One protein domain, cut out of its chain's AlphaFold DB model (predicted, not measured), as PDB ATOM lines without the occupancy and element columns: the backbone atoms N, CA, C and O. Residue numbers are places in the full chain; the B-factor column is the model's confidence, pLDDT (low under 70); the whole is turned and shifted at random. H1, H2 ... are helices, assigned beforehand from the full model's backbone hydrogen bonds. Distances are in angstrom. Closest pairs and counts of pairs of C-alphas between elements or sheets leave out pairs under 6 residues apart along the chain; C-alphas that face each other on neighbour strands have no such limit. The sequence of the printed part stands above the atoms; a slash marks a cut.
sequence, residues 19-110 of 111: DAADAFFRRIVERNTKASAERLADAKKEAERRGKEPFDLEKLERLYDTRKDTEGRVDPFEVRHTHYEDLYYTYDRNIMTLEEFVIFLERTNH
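AT A GLANCE: This is residues 19 to 110 of the 111 residues of an uncharacterized protein of Leptospira broomii serovar Hurstbridge str. 5399 (UniProt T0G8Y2). One long helix, H1, makes an arm whose later part, residues 39 to 47, packs on a small head formed by three shorter helices, H2, H3 and H4, and their links. Residues 19 to 35 of H1 stick out free of this head, in which H2 touches both H3 and H4. The printed part has 92 residues with four named helices in the order H1, H2, H3, H4 and no named strand; its class is all helix. The whole is loose, with a radius of gyration of the C-alphas of 15.5 A and spans of 47 by 38 by 23 A.

IN THESE COORDINATES: H1 takes residues 19 to 49 and is 45.0 A long, from C-alpha 19 at (-29.642, -29.894, -16.054). H2, residues 57 to 61, measures 6.0 A. H3, residues 77 to 90, measures 19.6 A. H4, residues 98 to 108, measures 15.1 A and ends with C-alpha 108 at (-59.031, -45.625, -36.373).

HOW THE PARTS SIT: Residues 39 to 47 of H1 touch residues 86 to 90 of H3, with the C-alphas of Ala 43 and Tyr 89 closest at 5.7 A. H1 and H3 run the same way at a steep tilt of 67 degrees. H2 touches residues 80 to 85 of H3, with the C-alphas of Leu 57 and His 81 closest at 5.9 A. H2 touches H4, with the C-alphas of Leu 60 and Leu 98 closest at 6.3 A. H3 and H4 are close but not clearly touching, about perpendicular at 90 degrees, with their closest C-alphas, Tyr 88 and Phe 101, 6.7 A apart. H1 is apart from H2 and H4. In H1, H2, H3 and H4 every O i to N i+4 pair is within hydrogen-bond range.

THE WHOLE: The C-alphas farthest apart, Asp 19 and Gly 51, are 47.5 A apart. The printed part has no cut. The link from H2 to H3, residues 62 to 76, is long. Residues 68 to 72 and residue 110 have pLDDT under 70.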
ATOM      1  N   ASP A  19     -30.604 -29.132 -15.247       94.19
ATOM      2  CA  ASP A  19     -29.642 -29.894 -16.054       94.19
ATOM      3  C   ASP A  19     -29.771 -31.419 -15.904       94.19
ATOM      4  O   ASP A  19     -29.529 -32.165 -16.855       94.19
ATOM      5  N   ALA A  20     -30.179 -31.907 -14.725       89.88
ATOM      6  CA  ALA A  20     -30.389 -33.333 -14.492       89.88
ATOM      7  C   ALA A  20     -31.625 -33.867 -15.236       89.88
ATOM      8  O   ALA A  20     -31.595 -34.989 -15.746       89.88
ATOM      9  N   ALA A  21     -32.693 -33.068 -15.331       93.75
ATOM     10  CA  ALA A  21     -33.858 -33.401 -16.147       93.75
ATOM     11  C   ALA A  21     -33.506 -33.366 -17.638       93.75
ATOM     12  O   ALA A  21     -33.845 -34.304 -18.355       93.75
ATOM     13  N   ASP A  22     -32.758 -32.357 -18.082       94.50
ATOM     14  CA  ASP A  22     -32.365 -32.213 -19.487       94.50
ATOM     15  C   ASP A  22     -31.432 -33.340 -19.942       94.50
ATOM     16  O   ASP A  22     -31.617 -33.929 -21.009       94.50
ATOM     17  N   ALA A  23     -30.442 -33.697 -19.119       92.94
ATOM     18  CA  ALA A  23     -29.545 -34.813 -19.402       92.94
ATOM     19  C   ALA A  23     -30.299 -36.148 -19.456       92.94
ATOM     20  O   ALA A  23     -30.050 -36.966 -20.348       92.94
ATOM     21  N   PHE A  24     -31.245 -36.362 -18.538       92.69
ATOM     22  CA  PHE A  24     -32.091 -37.548 -18.558       92.69
ATOM     23  C   PHE A  24     -32.996 -37.575 -19.793       92.69
ATOM     24  O   PHE A  24     -33.059 -38.598 -20.474       92.69
ATOM     25  N   PHE A  25     -33.630 -36.453 -20.136       92.62
ATOM     26  CA  PHE A  25     -34.472 -36.322 -21.320       92.62
ATOM     27  C   PHE A  25     -33.696 -36.642 -22.599       92.62
ATOM     28  O   PHE A  25     -34.133 -37.501 -23.362       92.62
ATOM     29  N   ARG A  26     -32.504 -36.055 -22.796       94.38
ATOM     30  CA  ARG A  26     -31.638 -36.362 -23.950       94.38
ATOM     31  C   ARG A  26     -31.335 -37.854 -24.059       94.38
ATOM     32  O   ARG A  26     -31.492 -38.432 -25.130       94.38
ATOM     33  N   ARG A  27     -30.985 -38.499 -22.942       94.25
ATOM     34  CA  ARG A  27     -30.710 -39.944 -22.907       94.25
ATOM     35  C   ARG A  27     -31.939 -40.780 -23.273       94.25
ATOM     36  O   ARG A  27     -31.806 -41.795 -23.954       94.25
ATOM     37  N   ILE A  28     -33.125 -40.395 -22.801       94.94
ATOM     38  CA  ILE A  28     -34.376 -41.086 -23.137       94.94
ATOM     39  C   ILE A  28     -34.714 -40.904 -24.614       94.94
ATOM     40  O   ILE A  28     -35.063 -41.888 -25.263       94.94
ATOM     41  N   VAL A  29     -34.565 -39.690 -25.150       92.88
ATOM     42  CA  VAL A  29     -34.767 -39.408 -26.576       92.88
ATOM     43  C   VAL A  29     -33.827 -40.262 -27.420       92.88
ATOM     44  O   VAL A  29     -34.315 -41.035 -28.233       92.88
ATOM     45  N   GLU A  30     -32.515 -40.232 -27.175       93.69
ATOM     46  CA  GLU A  30     -31.546 -41.050 -27.922       93.69
ATOM     47  C   GLU A  30     -31.877 -42.544 -27.870       93.69
ATOM     48  O   GLU A  30     -31.893 -43.223 -28.900       93.69
ATOM     49  N   ARG A  31     -32.182 -43.065 -26.672       94.00
ATOM     50  CA  ARG A  31     -32.543 -44.476 -26.499       94.00
ATOM     51  C   ARG A  31     -33.788 -44.829 -27.304       94.00
ATOM     52  O   ARG A  31     -33.805 -45.858 -27.975       94.00
ATOM     53  N   ASN A  32     -34.829 -44.008 -27.206       91.50
ATOM     54  CA  ASN A  32     -36.100 -44.277 -27.860       91.50
ATOM     55  C   ASN A  32     -35.979 -44.117 -29.377       91.50
ATOM     56  O   ASN A  32     -36.477 -44.970 -30.096       91.50
ATOM     57  N   THR A  33     -35.254 -43.110 -29.874       89.06
ATOM     58  CA  THR A  33     -34.974 -42.946 -31.307       89.06
ATOM     59  C   THR A  33     -34.249 -44.164 -31.867       89.06
ATOM     60  O   THR A  33     -34.660 -44.698 -32.897       89.06
ATOM     61  N   LYS A  34     -33.217 -44.659 -31.170       92.50
ATOM     62  CA  LYS A  34     -32.502 -45.872 -31.581       92.50
ATOM     63  C   LYS A  34     -33.421 -47.098 -31.593       92.50
ATOM     64  O   LYS A  34     -33.475 -47.802 -32.596       92.50
ATOM     65  N   ALA A  35     -34.168 -47.322 -30.513       92.25
ATOM     66  CA  ALA A  35     -35.084 -48.457 -30.411       92.25
ATOM     67  C   ALA A  35     -36.195 -48.410 -31.476       92.25
ATOM     68  O   ALA A  35     -36.548 -49.440 -32.046       92.25
ATOM     69  N   SER A  36     -36.723 -47.221 -31.782       88.69
ATOM     70  CA  SER A  36     -37.716 -47.032 -32.841       88.69
ATOM     71  C   SER A  36     -37.144 -47.359 -34.220       88.69
ATOM     72  O   SER A  36     -37.800 -48.061 -34.986       88.69
ATOM     73  N   ALA A  37     -35.918 -46.917 -34.518       91.12
ATOM     74  CA  ALA A  37     -35.253 -47.218 -35.784       91.12
ATOM     75  C   ALA A  37     -34.979 -48.724 -35.952       91.12
ATOM     76  O   ALA A  37     -35.242 -49.278 -37.018       91.12
ATOM     77  N   GLU A  38     -34.506 -49.398 -34.899       94.38
ATOM     78  CA  GLU A  38     -34.292 -50.853 -34.896       94.38
ATOM     79  C   GLU A  38     -35.611 -51.609 -35.114       94.38
ATOM     80  O   GLU A  38     -35.703 -52.454 -36.005       94.38
ATOM     81  N   ARG A  39     -36.667 -51.235 -34.380       94.50
ATOM     82  CA  ARG A  39     -38.007 -51.823 -34.523       94.50
ATOM     83  C   ARG A  39     -38.550 -51.675 -35.945       94.50
ATOM     84  O   ARG A  39     -39.107 -52.635 -36.476       94.50
ATOM     85  N   LEU A  40     -38.412 -50.495 -36.550       94.81
ATOM     86  CA  LEU A  40     -38.875 -50.249 -37.916       94.81
ATOM     87  C   LEU A  40     -38.065 -51.065 -38.933       94.81
ATOM     88  O   LEU A  40     -38.648 -51.674 -39.827       94.81
ATOM     89  N   ALA A  41     -36.741 -51.132 -38.780       96.19
ATOM     90  CA  ALA A  41     -35.884 -51.925 -39.659       96.19
ATOM     91  C   ALA A  41     -36.230 -53.422 -39.606       96.19
ATOM     92  O   ALA A  41     -36.328 -54.073 -40.648       96.19
ATOM     93  N   ASP A  42     -36.463 -53.967 -38.412       96.50
ATOM     94  CA  ASP A  42     -36.859 -55.367 -38.245       96.50
ATOM     95  C   ASP A  42     -38.262 -55.636 -38.799       96.50
ATOM     96  O   ASP A  42     -38.485 -56.658 -39.451       96.50
ATOM     97  N   ALA A  43     -39.199 -54.700 -38.616       96.44
ATOM     98  CA  ALA A  43     -40.535 -54.796 -39.196       96.44
ATOM     99  C   ALA A  43     -40.500 -54.792 -40.734       96.44
ATOM    100  O   ALA A  43     -41.196 -55.597 -41.353       96.44
ATOM    101  N   LYS A  44     -39.656 -53.954 -41.351       96.94
ATOM    102  CA  LYS A  44     -39.459 -53.928 -42.809       96.94
ATOM    103  C   LYS A  44     -38.877 -55.244 -43.335       96.94
ATOM    104  O   LYS A  44     -39.389 -55.774 -44.315       96.94
ATOM    105  N   LYS A  45     -37.874 -55.818 -42.659       97.25
ATOM    106  CA  LYS A  45     -37.301 -57.128 -43.033       97.25
ATOM    107  C   LYS A  45     -38.329 -58.255 -42.954       97.25
ATOM    108  O   LYS A  45     -38.403 -59.103 -43.838       97.25
ATOM    109  N   GLU A  46     -39.128 -58.278 -41.892       96.56
ATOM    110  CA  GLU A  46     -40.185 -59.279 -41.736       96.56
ATOM    111  C   GLU A  46     -41.296 -59.103 -42.782       96.56
ATOM    112  O   GLU A  46     -41.796 -60.086 -43.326       96.56
ATOM    113  N   ALA A  47     -41.661 -57.858 -43.091       97.19
ATOM    114  CA  ALA A  47     -42.611 -57.528 -44.146       97.19
ATOM    115  C   ALA A  47     -42.127 -58.030 -45.515       97.19
ATOM    116  O   ALA A  47     -42.875 -58.719 -46.210       97.19
ATOM    117  N   GLU A  48     -40.863 -57.773 -45.855       96.94
ATOM    118  CA  GLU A  48     -40.230 -58.276 -47.077       96.94
ATOM    119  C   GLU A  48     -40.262 -59.810 -47.135       96.94
ATOM    120  O   GLU A  48     -40.723 -60.385 -48.120       96.94
ATOM    121  N   ARG A  49     -39.884 -60.491 -46.042       97.56
ATOM    122  CA  ARG A  49     -39.921 -61.963 -45.947       97.56
ATOM    123  C   ARG A  49     -41.317 -62.539 -46.198       97.56
ATOM    124  O   ARG A  49     -41.446 -63.657 -46.696       97.56
ATOM    125  N   ARG A  50     -42.362 -61.803 -45.823       97.00
ATOM    126  CA  ARG A  50     -43.764 -62.199 -46.003       97.00
ATOM    127  C   ARG A  50     -44.353 -61.780 -47.349       97.00
ATOM    128  O   ARG A  50     -45.498 -62.132 -47.615       97.00
ATOM    129  N   GLY A  51     -43.613 -61.038 -48.173       97.75
ATOM    130  CA  GLY A  51     -44.123 -60.481 -49.425       97.75
ATOM    131  C   GLY A  51     -45.178 -59.393 -49.218       97.75
ATOM    132  O   GLY A  51     -46.069 -59.249 -50.049       97.75
ATOM    133  N   LYS A  52     -45.114 -58.659 -48.098       98.31
ATOM    134  CA  LYS A  52     -45.952 -57.475 -47.865       98.31
ATOM    135  C   LYS A  52     -45.620 -56.413 -48.906       98.31
ATOM    136  O   LYS A  52     -44.449 -56.185 -49.209       98.31
ATOM    137  N   GLU A  53     -46.651 -55.761 -49.431       98.25
ATOM    138  CA  GLU A  53     -46.497 -54.666 -50.380       98.25
ATOM    139  C   GLU A  53     -45.597 -53.567 -49.781       98.25
ATOM    140  O   GLU A  53     -45.822 -53.173 -48.628       98.25
ATOM    141  N   PRO A  54     -44.585 -53.067 -50.517       97.69
ATOM    142  CA  PRO A  54     -43.777 -51.936 -50.081       97.69
ATOM    143  C   PRO A  54     -44.626 -50.690 -49.827       97.69
ATOM    144  O   PRO A  54     -45.579 -50.417 -50.554       97.69
ATOM    145  N   PHE A  55     -44.267 -49.922 -48.803       98.00
ATOM    146  CA  PHE A  55     -44.935 -48.659 -48.533       98.00
ATOM    147  C   PHE A  55     -44.657 -47.642 -49.646       98.00
ATOM    148  O   PHE A  55     -43.510 -47.457 -50.049       98.00
ATOM    149  N   ASP A  56     -45.708 -46.965 -50.100       98.06
ATOM    150  CA  ASP A  56     -45.651 -45.870 -51.064       98.06
ATOM    151  C   ASP A  56     -46.681 -44.814 -50.649       98.06
ATOM    152  O   ASP A  56     -47.896 -45.039 -50.713       98.06
ATOM    153  N   LEU A  57     -46.188 -43.657 -50.197       96.56
ATOM    154  CA  LEU A  57     -47.050 -42.567 -49.750       96.56
ATOM    155  C   LEU A  57     -47.887 -41.990 -50.896       96.56
ATOM    156  O   LEU A  57     -49.043 -41.643 -50.674       96.56
ATOM    157  N   GLU A  58     -47.354 -41.888 -52.113       96.69
ATOM    158  CA  GLU A  58     -48.119 -41.352 -53.241       96.69
ATOM    159  C   GLU A  58     -49.250 -42.301 -53.638       96.69
ATOM    160  O   GLU A  58     -50.351 -41.848 -53.961       96.69
ATOM    161  N   LYS A  59     -49.004 -43.619 -53.600       97.50
ATOM    162  CA  LYS A  59     -50.059 -44.617 -53.819       97.50
ATOM    163  C   LYS A  59     -51.112 -44.546 -52.710       97.50
ATOM    164  O   LYS A  59     -52.303 -44.550 -53.022       97.50
ATOM    165  N   LEU A  60     -50.696 -44.423 -51.449       96.50
ATOM    166  CA  LEU A  60     -51.610 -44.255 -50.318       96.50
ATOM    167  C   LEU A  60     -52.468 -42.988 -50.457       96.50
ATOM    168  O   LEU A  60     -53.684 -43.059 -50.301       96.50
ATOM    169  N   GLU A  61     -51.866 -41.855 -50.822       94.69
ATOM    170  CA  GLU A  61     -52.546 -40.557 -50.967       94.69
ATOM    171  C   GLU A  61     -53.587 -40.524 -52.098       94.69
ATOM    172  O   GLU A  61     -54.447 -39.642 -52.131       94.69
ATOM    173  N   ARG A  62     -53.562 -41.496 -53.018       96.00
ATOM    174  CA  ARG A  62     -54.626 -41.679 -54.022       96.00
ATOM    175  C   ARG A  62     -55.860 -42.386 -53.465       96.00
ATOM    176  O   ARG A  62     -56.928 -42.274 -54.059       96.00
ATOM    177  N   LEU A  63     -55.703 -43.134 -52.375       94.38
ATOM    178  CA  LEU A  63     -56.759 -43.924 -51.742       94.38
ATOM    179  C   LEU A  63     -57.299 -43.248 -50.477       94.38
ATOM    180  O   LEU A  63     -58.467 -43.417 -50.145       94.38
ATOM    181  N   TYR A  64     -56.455 -42.485 -49.783       92.06
ATOM    182  CA  TYR A  64     -56.744 -41.922 -48.473       92.06
ATOM    183  C   TYR A  64     -56.120 -40.536 -48.304       92.06
ATOM    184  O   TYR A  64     -54.961 -40.314 -48.647       92.06
ATOM    185  N   ASP A  65     -56.879 -39.596 -47.741       89.56
ATOM    186  CA  ASP A  65     -56.396 -38.235 -47.502       89.56
ATOM    187  C   ASP A  65     -55.561 -38.162 -46.216       89.56
ATOM    188  O   ASP A  65     -56.075 -37.903 -45.129       89.56
ATOM    189  N   THR A  66     -54.250 -38.342 -46.365       88.06
ATOM    190  CA  THR A  66     -53.246 -38.263 -45.289       88.06
ATOM    191  C   THR A  66     -53.063 -36.855 -44.706       88.06
ATOM    192  O   THR A  66     -52.250 -36.647 -43.807       88.06
ATOM    193  N   ARG A  67     -53.773 -35.849 -45.236       83.25
ATOM    194  CA  ARG A  67     -53.698 -34.454 -44.783       83.25
ATOM    195  C   ARG A  67     -54.808 -34.106 -43.796       83.25
ATOM    196  O   ARG A  67     -54.688 -33.098 -43.099       83.25
ATOM    197  N   LYS A  68     -55.868 -34.921 -43.719       69.56
ATOM    198  CA  LYS A  68     -57.033 -34.685 -42.846       69.56
ATOM    199  C   LYS A  68     -56.696 -34.632 -41.362       69.56
ATOM    200  O   LYS A  68     -57.385 -33.936 -40.626       69.56
ATOM    201  N   ASP A  69     -55.635 -35.313 -40.949       63.41
ATOM    202  CA  ASP A  69     -55.262 -35.465 -39.537       63.41
ATOM    203  C   ASP A  69     -54.656 -34.179 -38.946       63.41
ATOM    204  O   ASP A  69     -54.366 -34.089 -37.755       63.41
ATOM    205  N   THR A  70     -54.483 -33.154 -39.780       60.78
ATOM    206  CA  THR A  70     -53.919 -31.870 -39.394       60.78
ATOM    207  C   THR A  70     -55.000 -30.796 -39.452       60.78
ATOM    208  O   THR A  70     -55.618 -30.588 -40.493       60.78
ATOM    209  N   GLU A  71     -55.238 -30.096 -38.340       65.44
ATOM    210  CA  GLU A  71     -56.225 -29.012 -38.183       65.44
ATOM    211  C   GLU A  71     -55.910 -27.793 -39.090       65.44
ATOM    212  O   GLU A  71     -55.529 -26.714 -38.637       65.44
ATOM    213  N   GLY A  72     -56.007 -27.967 -40.409       63.84
ATOM    214  CA  GLY A  72     -55.663 -26.972 -41.425       63.84
ATOM    215  C   GLY A  72     -54.166 -26.826 -41.732       63.84
ATOM    216  O   GLY A  72     -53.794 -25.865 -42.408       63.84
ATOM    217  N   ARG A  73     -53.292 -27.734 -41.269       71.50
ATOM    218  CA  ARG A  73     -51.830 -27.650 -41.476       71.50
ATOM    219  C   ARG A  73     -51.244 -28.886 -42.141       71.50
ATOM    220  O   ARG A  73     -50.791 -29.784 -41.457       71.50
ATOM    221  N   VAL A  74     -51.121 -28.883 -43.460       77.44
ATOM    222  CA  VAL A  74     -50.492 -30.009 -44.163       77.44
ATOM    223  C   VAL A  74     -49.023 -30.150 -43.748       77.44
ATOM    224  O   VAL A  74     -48.195 -29.307 -44.105       77.44
ATOM    225  N   ASP A  75     -48.703 -31.222 -43.023       86.06
ATOM    226  CA  ASP A  75     -47.322 -31.558 -42.675       86.06
ATOM    227  C   ASP A  75     -46.475 -31.753 -43.940       86.06
ATOM    228  O   ASP A  75     -47.004 -32.191 -44.965       86.06
ATOM    229  N   PRO A  76     -45.161 -31.470 -43.921       90.88
ATOM    230  CA  PRO A  76     -44.276 -31.746 -45.051       90.88
ATOM    231  C   PRO A  76     -44.319 -33.217 -45.491       90.88
ATOM    232  O   PRO A  76     -44.539 -34.108 -44.672       90.88
ATOM    233  N   PHE A  77     -44.050 -33.481 -46.776       91.12
ATOM    234  CA  PHE A  77     -44.084 -34.837 -47.347       91.12
ATOM    235  C   PHE A  77     -43.267 -35.842 -46.524       91.12
ATOM    236  O   PHE A  77     -43.800 -36.873 -46.139       91.12
ATOM    237  N   GLU A  78     -42.024 -35.508 -46.172       92.25
ATOM    238  CA  GLU A  78     -41.134 -36.393 -45.402       92.25
ATOM    239  C   GLU A  78     -41.686 -36.758 -44.018       92.25
ATOM    240  O   GLU A  78     -41.493 -37.874 -43.530       92.25
ATOM    241  N   VAL A  79     -42.404 -35.823 -43.387       90.62
ATOM    242  CA  VAL A  79     -43.030 -36.041 -42.078       90.62
ATOM    243  C   VAL A  79     -44.191 -37.018 -42.224       90.62
ATOM    244  O   VAL A  79     -44.239 -38.011 -41.497       90.62
ATOM    245  N   ARG A  80     -45.072 -36.798 -43.211       92.25
ATOM    246  CA  ARG A  80     -46.175 -37.725 -43.510       92.25
ATOM    247  C   ARG A  80     -45.649 -39.100 -43.909       92.25
ATOM    248  O   ARG A  80     -46.129 -40.105 -43.398       92.25
ATOM    249  N   HIS A  81     -44.631 -39.144 -44.766       94.56
ATOM    250  CA  HIS A  81     -44.029 -40.388 -45.238       94.56
ATOM    251  C   HIS A  81     -43.511 -41.197 -44.059       94.56
ATOM    252  O   HIS A  81     -43.909 -42.340 -43.880       94.56
ATOM    253  N   THR A  82     -42.688 -40.583 -43.208       92.75
ATOM    254  CA  THR A  82     -42.141 -41.247 -42.020       92.75
ATOM    255  C   THR A  82     -43.248 -41.736 -41.085       92.75
ATOM    256  O   THR A  82     -43.175 -42.859 -40.589       92.75
ATOM    257  N   HIS A  83     -44.280 -40.920 -40.855       92.12
ATOM    258  CA  HIS A  83     -45.390 -41.263 -39.970       92.12
ATOM    259  C   HIS A  83     -46.179 -42.486 -40.460       92.12
ATOM    260  O   HIS A  83     -46.307 -43.474 -39.735       92.12
ATOM    261  N   TYR A  84     -46.686 -42.439 -41.694       94.44
ATOM    262  CA  TYR A  84     -47.504 -43.523 -42.236       94.44
ATOM    263  C   TYR A  84     -46.676 -44.764 -42.564       94.44
ATOM    264  O   TYR A  84     -47.186 -45.871 -42.415       94.44
ATOM    265  N   GLU A  85     -45.401 -44.613 -42.935       96.38
ATOM    266  CA  GLU A  85     -44.500 -45.749 -43.121       96.38
ATOM    267  C   GLU A  85     -44.291 -46.508 -41.801       96.38
ATOM    268  O   GLU A  85     -44.422 -47.735 -41.764       96.38
ATOM    269  N   ASP A  86     -44.005 -45.797 -40.703       95.25
ATOM    270  CA  ASP A  86     -43.847 -46.431 -39.391       95.25
ATOM    271  C   ASP A  86     -45.135 -47.138 -38.966       95.25
ATOM    272  O   ASP A  86     -45.095 -48.296 -38.540       95.25
ATOM    273  N   LEU A  87     -46.286 -46.486 -39.144       94.50
ATOM    274  CA  LEU A  87     -47.580 -47.063 -38.796       94.50
ATOM    275  C   LEU A  87     -47.876 -48.323 -39.626       94.50
ATOM    276  O   LEU A  87     -48.208 -49.366 -39.059       94.50
ATOM    277  N   TYR A  88     -47.673 -48.255 -40.944       97.19
ATOM    278  CA  TYR A  88     -47.919 -49.358 -41.869       97.19
ATOM    279  C   TYR A  88     -47.097 -50.599 -41.527       97.19
ATOM    280  O   TYR A  88     -47.619 -51.715 -41.560       97.19
ATOM    281  N   TYR A  89     -45.818 -50.440 -41.184       97.25
ATOM    282  CA  TYR A  89     -44.960 -51.584 -40.875       97.25
ATOM    283  C   TYR A  89     -45.090 -52.079 -39.436       97.25
ATOM    284  O   TYR A  89     -44.919 -53.277 -39.194       97.25
ATOM    285  N   THR A  90     -45.363 -51.194 -38.476       94.50
ATOM    286  CA  THR A  90     -45.168 -51.527 -37.060       94.50
ATOM    287  C   THR A  90     -46.442 -51.673 -36.240       94.50
ATOM    288  O   THR A  90     -46.385 -52.357 -35.215       94.50
ATOM    289  N   TYR A  91     -47.562 -51.070 -36.653       90.56
ATOM    290  CA  TYR A  91     -48.785 -51.051 -35.846       90.56
ATOM    291  C   TYR A  91     -49.547 -52.374 -35.916       90.56
ATOM    292  O   TYR A  91     -49.753 -53.024 -34.893       90.56
ATOM    293  N   ASP A  92     -49.902 -52.814 -37.126       88.69
ATOM    294  CA  ASP A  92     -50.484 -54.134 -37.361       88.69
ATOM    295  C   ASP A  92     -49.687 -54.883 -38.431       88.69
ATOM    296  O   ASP A  92     -49.670 -54.543 -39.616       88.69
ATOM    297  N   ARG A  93     -49.020 -55.952 -37.993       89.50
ATOM    298  CA  ARG A  93     -48.208 -56.800 -38.868       89.50
ATOM    299  C   ARG A  93     -49.065 -57.626 -39.827       89.50
ATOM    300  O   ARG A  93     -48.505 -58.194 -40.755       89.50
ATOM    301  N   ASN A  94     -50.370 -57.764 -39.605       93.69
ATOM    302  CA  ASN A  94     -51.243 -58.567 -40.463       93.69
ATOM    303  C   ASN A  94     -51.700 -57.829 -41.717       93.69
ATOM    304  O   ASN A  94     -52.069 -58.491 -42.677       93.69
ATOM    305  N   ILE A  95     -51.624 -56.500 -41.723       96.62
ATOM    306  CA  ILE A  95     -51.839 -55.692 -42.922       96.62
ATOM    307  C   ILE A  95     -50.738 -56.043 -43.923       96.62
ATOM    308  O   ILE A  95     -49.560 -55.966 -43.573       96.62
ATOM    309  N   MET A  96     -51.100 -56.426 -45.143       98.12
ATOM    310  CA  MET A  96     -50.178 -56.858 -46.198       98.12
ATOM    311  C   MET A  96     -50.181 -55.935 -47.420       98.12
ATOM    312  O   MET A  96     -49.253 -56.019 -48.224       98.12
ATOM    313  N   THR A  97     -51.189 -55.072 -47.551       98.38
ATOM    314  CA  THR A  97     -51.363 -54.147 -48.684       98.38
ATOM    315  C   THR A  97     -51.728 -52.740 -48.221       98.38
ATOM    316  O   THR A  97     -52.228 -52.545 -47.106       98.38
ATOM    317  N   LEU A  98     -51.510 -51.746 -49.083       98.19
ATOM    318  CA  LEU A  98     -51.930 -50.370 -48.817       98.19
ATOM    319  C   LEU A  98     -53.456 -50.239 -48.776       98.19
ATOM    320  O   LEU A  98     -53.972 -49.470 -47.974       98.19
ATOM    321  N   GLU A  99     -54.195 -51.015 -49.566       97.75
ATOM    322  CA  GLU A  99     -55.659 -51.021 -49.529       97.75
ATOM    323  C   GLU A  99     -56.191 -51.508 -48.165       97.75
ATOM    324  O   GLU A  99     -57.082 -50.887 -47.583       97.75
ATOM    325  N   GLU A 100     -55.610 -52.571 -47.597       97.50
ATOM    326  CA  GLU A 100     -55.926 -53.018 -46.229       97.50
ATOM    327  C   GLU A 100     -55.540 -51.972 -45.178       97.50
ATOM    328  O   GLU A 100     -56.238 -51.800 -44.174       97.50
ATOM    329  N   PHE A 101     -54.438 -51.256 -45.405       97.25
ATOM    330  CA  PHE A 101     -54.000 -50.190 -44.515       97.25
ATOM    331  C   PHE A 101     -54.977 -49.016 -44.487       97.25
ATOM    332  O   PHE A 101     -55.268 -48.498 -43.413       97.25
ATOM    333  N   VAL A 102     -55.543 -48.638 -45.633       95.81
ATOM    334  CA  VAL A 102     -56.584 -47.603 -45.710       95.81
ATOM    335  C   VAL A 102     -57.805 -47.994 -44.881       95.81
ATOM    336  O   VAL A 102     -58.268 -47.196 -44.070       95.81
ATOM    337  N   ILE A 103     -58.269 -49.243 -44.996       94.94
ATOM    338  CA  ILE A 103     -59.389 -49.755 -44.186       94.94
ATOM    339  C   ILE A 103     -59.071 -49.650 -42.688       94.94
ATOM    340  O   ILE A 103     -59.943 -49.332 -41.876       94.94
ATOM    341  N   PHE A 104     -57.826 -49.929 -42.302       93.69
ATOM    342  CA  PHE A 104     -57.373 -49.749 -40.929       93.69
ATOM    343  C   PHE A 104     -57.411 -48.269 -40.498       93.69
ATOM    344  O   PHE A 104     -58.006 -47.975 -39.461       93.69
ATOM    345  N   LEU A 105     -56.848 -47.356 -41.299       92.31
ATOM    346  CA  LEU A 105     -56.797 -45.915 -41.016       92.31
ATOM    347  C   LEU A 105     -58.191 -45.300 -40.856       92.31
ATOM    348  O   LEU A 105     -58.447 -44.574 -39.896       92.31
ATOM    349  N   GLU A 106     -59.113 -45.631 -41.758       90.88
ATOM    350  CA  GLU A 106     -60.497 -45.165 -41.680       90.88
ATOM    351  C   GLU A 106     -61.145 -45.608 -40.367       90.88
ATOM    352  O   GLU A 106     -61.734 -44.801 -39.652       90.88
ATOM    353  N   ARG A 107     -60.968 -46.876 -39.978       88.56
ATOM    354  CA  ARG A 107     -61.516 -47.398 -38.717       88.56
ATOM    355  C   ARG A 107     -60.935 -46.716 -37.482       88.56
ATOM    356  O   ARG A 107     -61.654 -46.603 -36.489       88.56
ATOM    357  N   THR A 108     -59.667 -46.309 -37.507       83.38
ATOM    358  CA  THR A 108     -59.031 -45.625 -36.373       83.38
ATOM    359  C   THR A 108     -59.383 -44.145 -36.298       83.38
ATOM    360  O   THR A 108     -59.490 -43.624 -35.194       83.38
ATOM    361  N   ASN A 109     -59.644 -43.492 -37.433       74.19
ATOM    362  CA  ASN A 109     -60.025 -42.078 -37.491       74.19
ATOM    363  C   ASN A 109     -61.501 -41.802 -37.152       74.19
ATOM    364  O   ASN A 109     -61.932 -40.650 -37.146       74.19
ATOM    365  N   HIS A 110     -62.290 -42.841 -36.870       58.12
ATOM    366  CA  HIS A 110     -63.702 -42.737 -36.488       58.12
ATOM    367  C   HIS A 110     -63.958 -42.760 -34.965       58.12
ATOM    368  O   HIS A 110     -65.106 -42.960 -34.561       58.12
TER     369      HIS A 110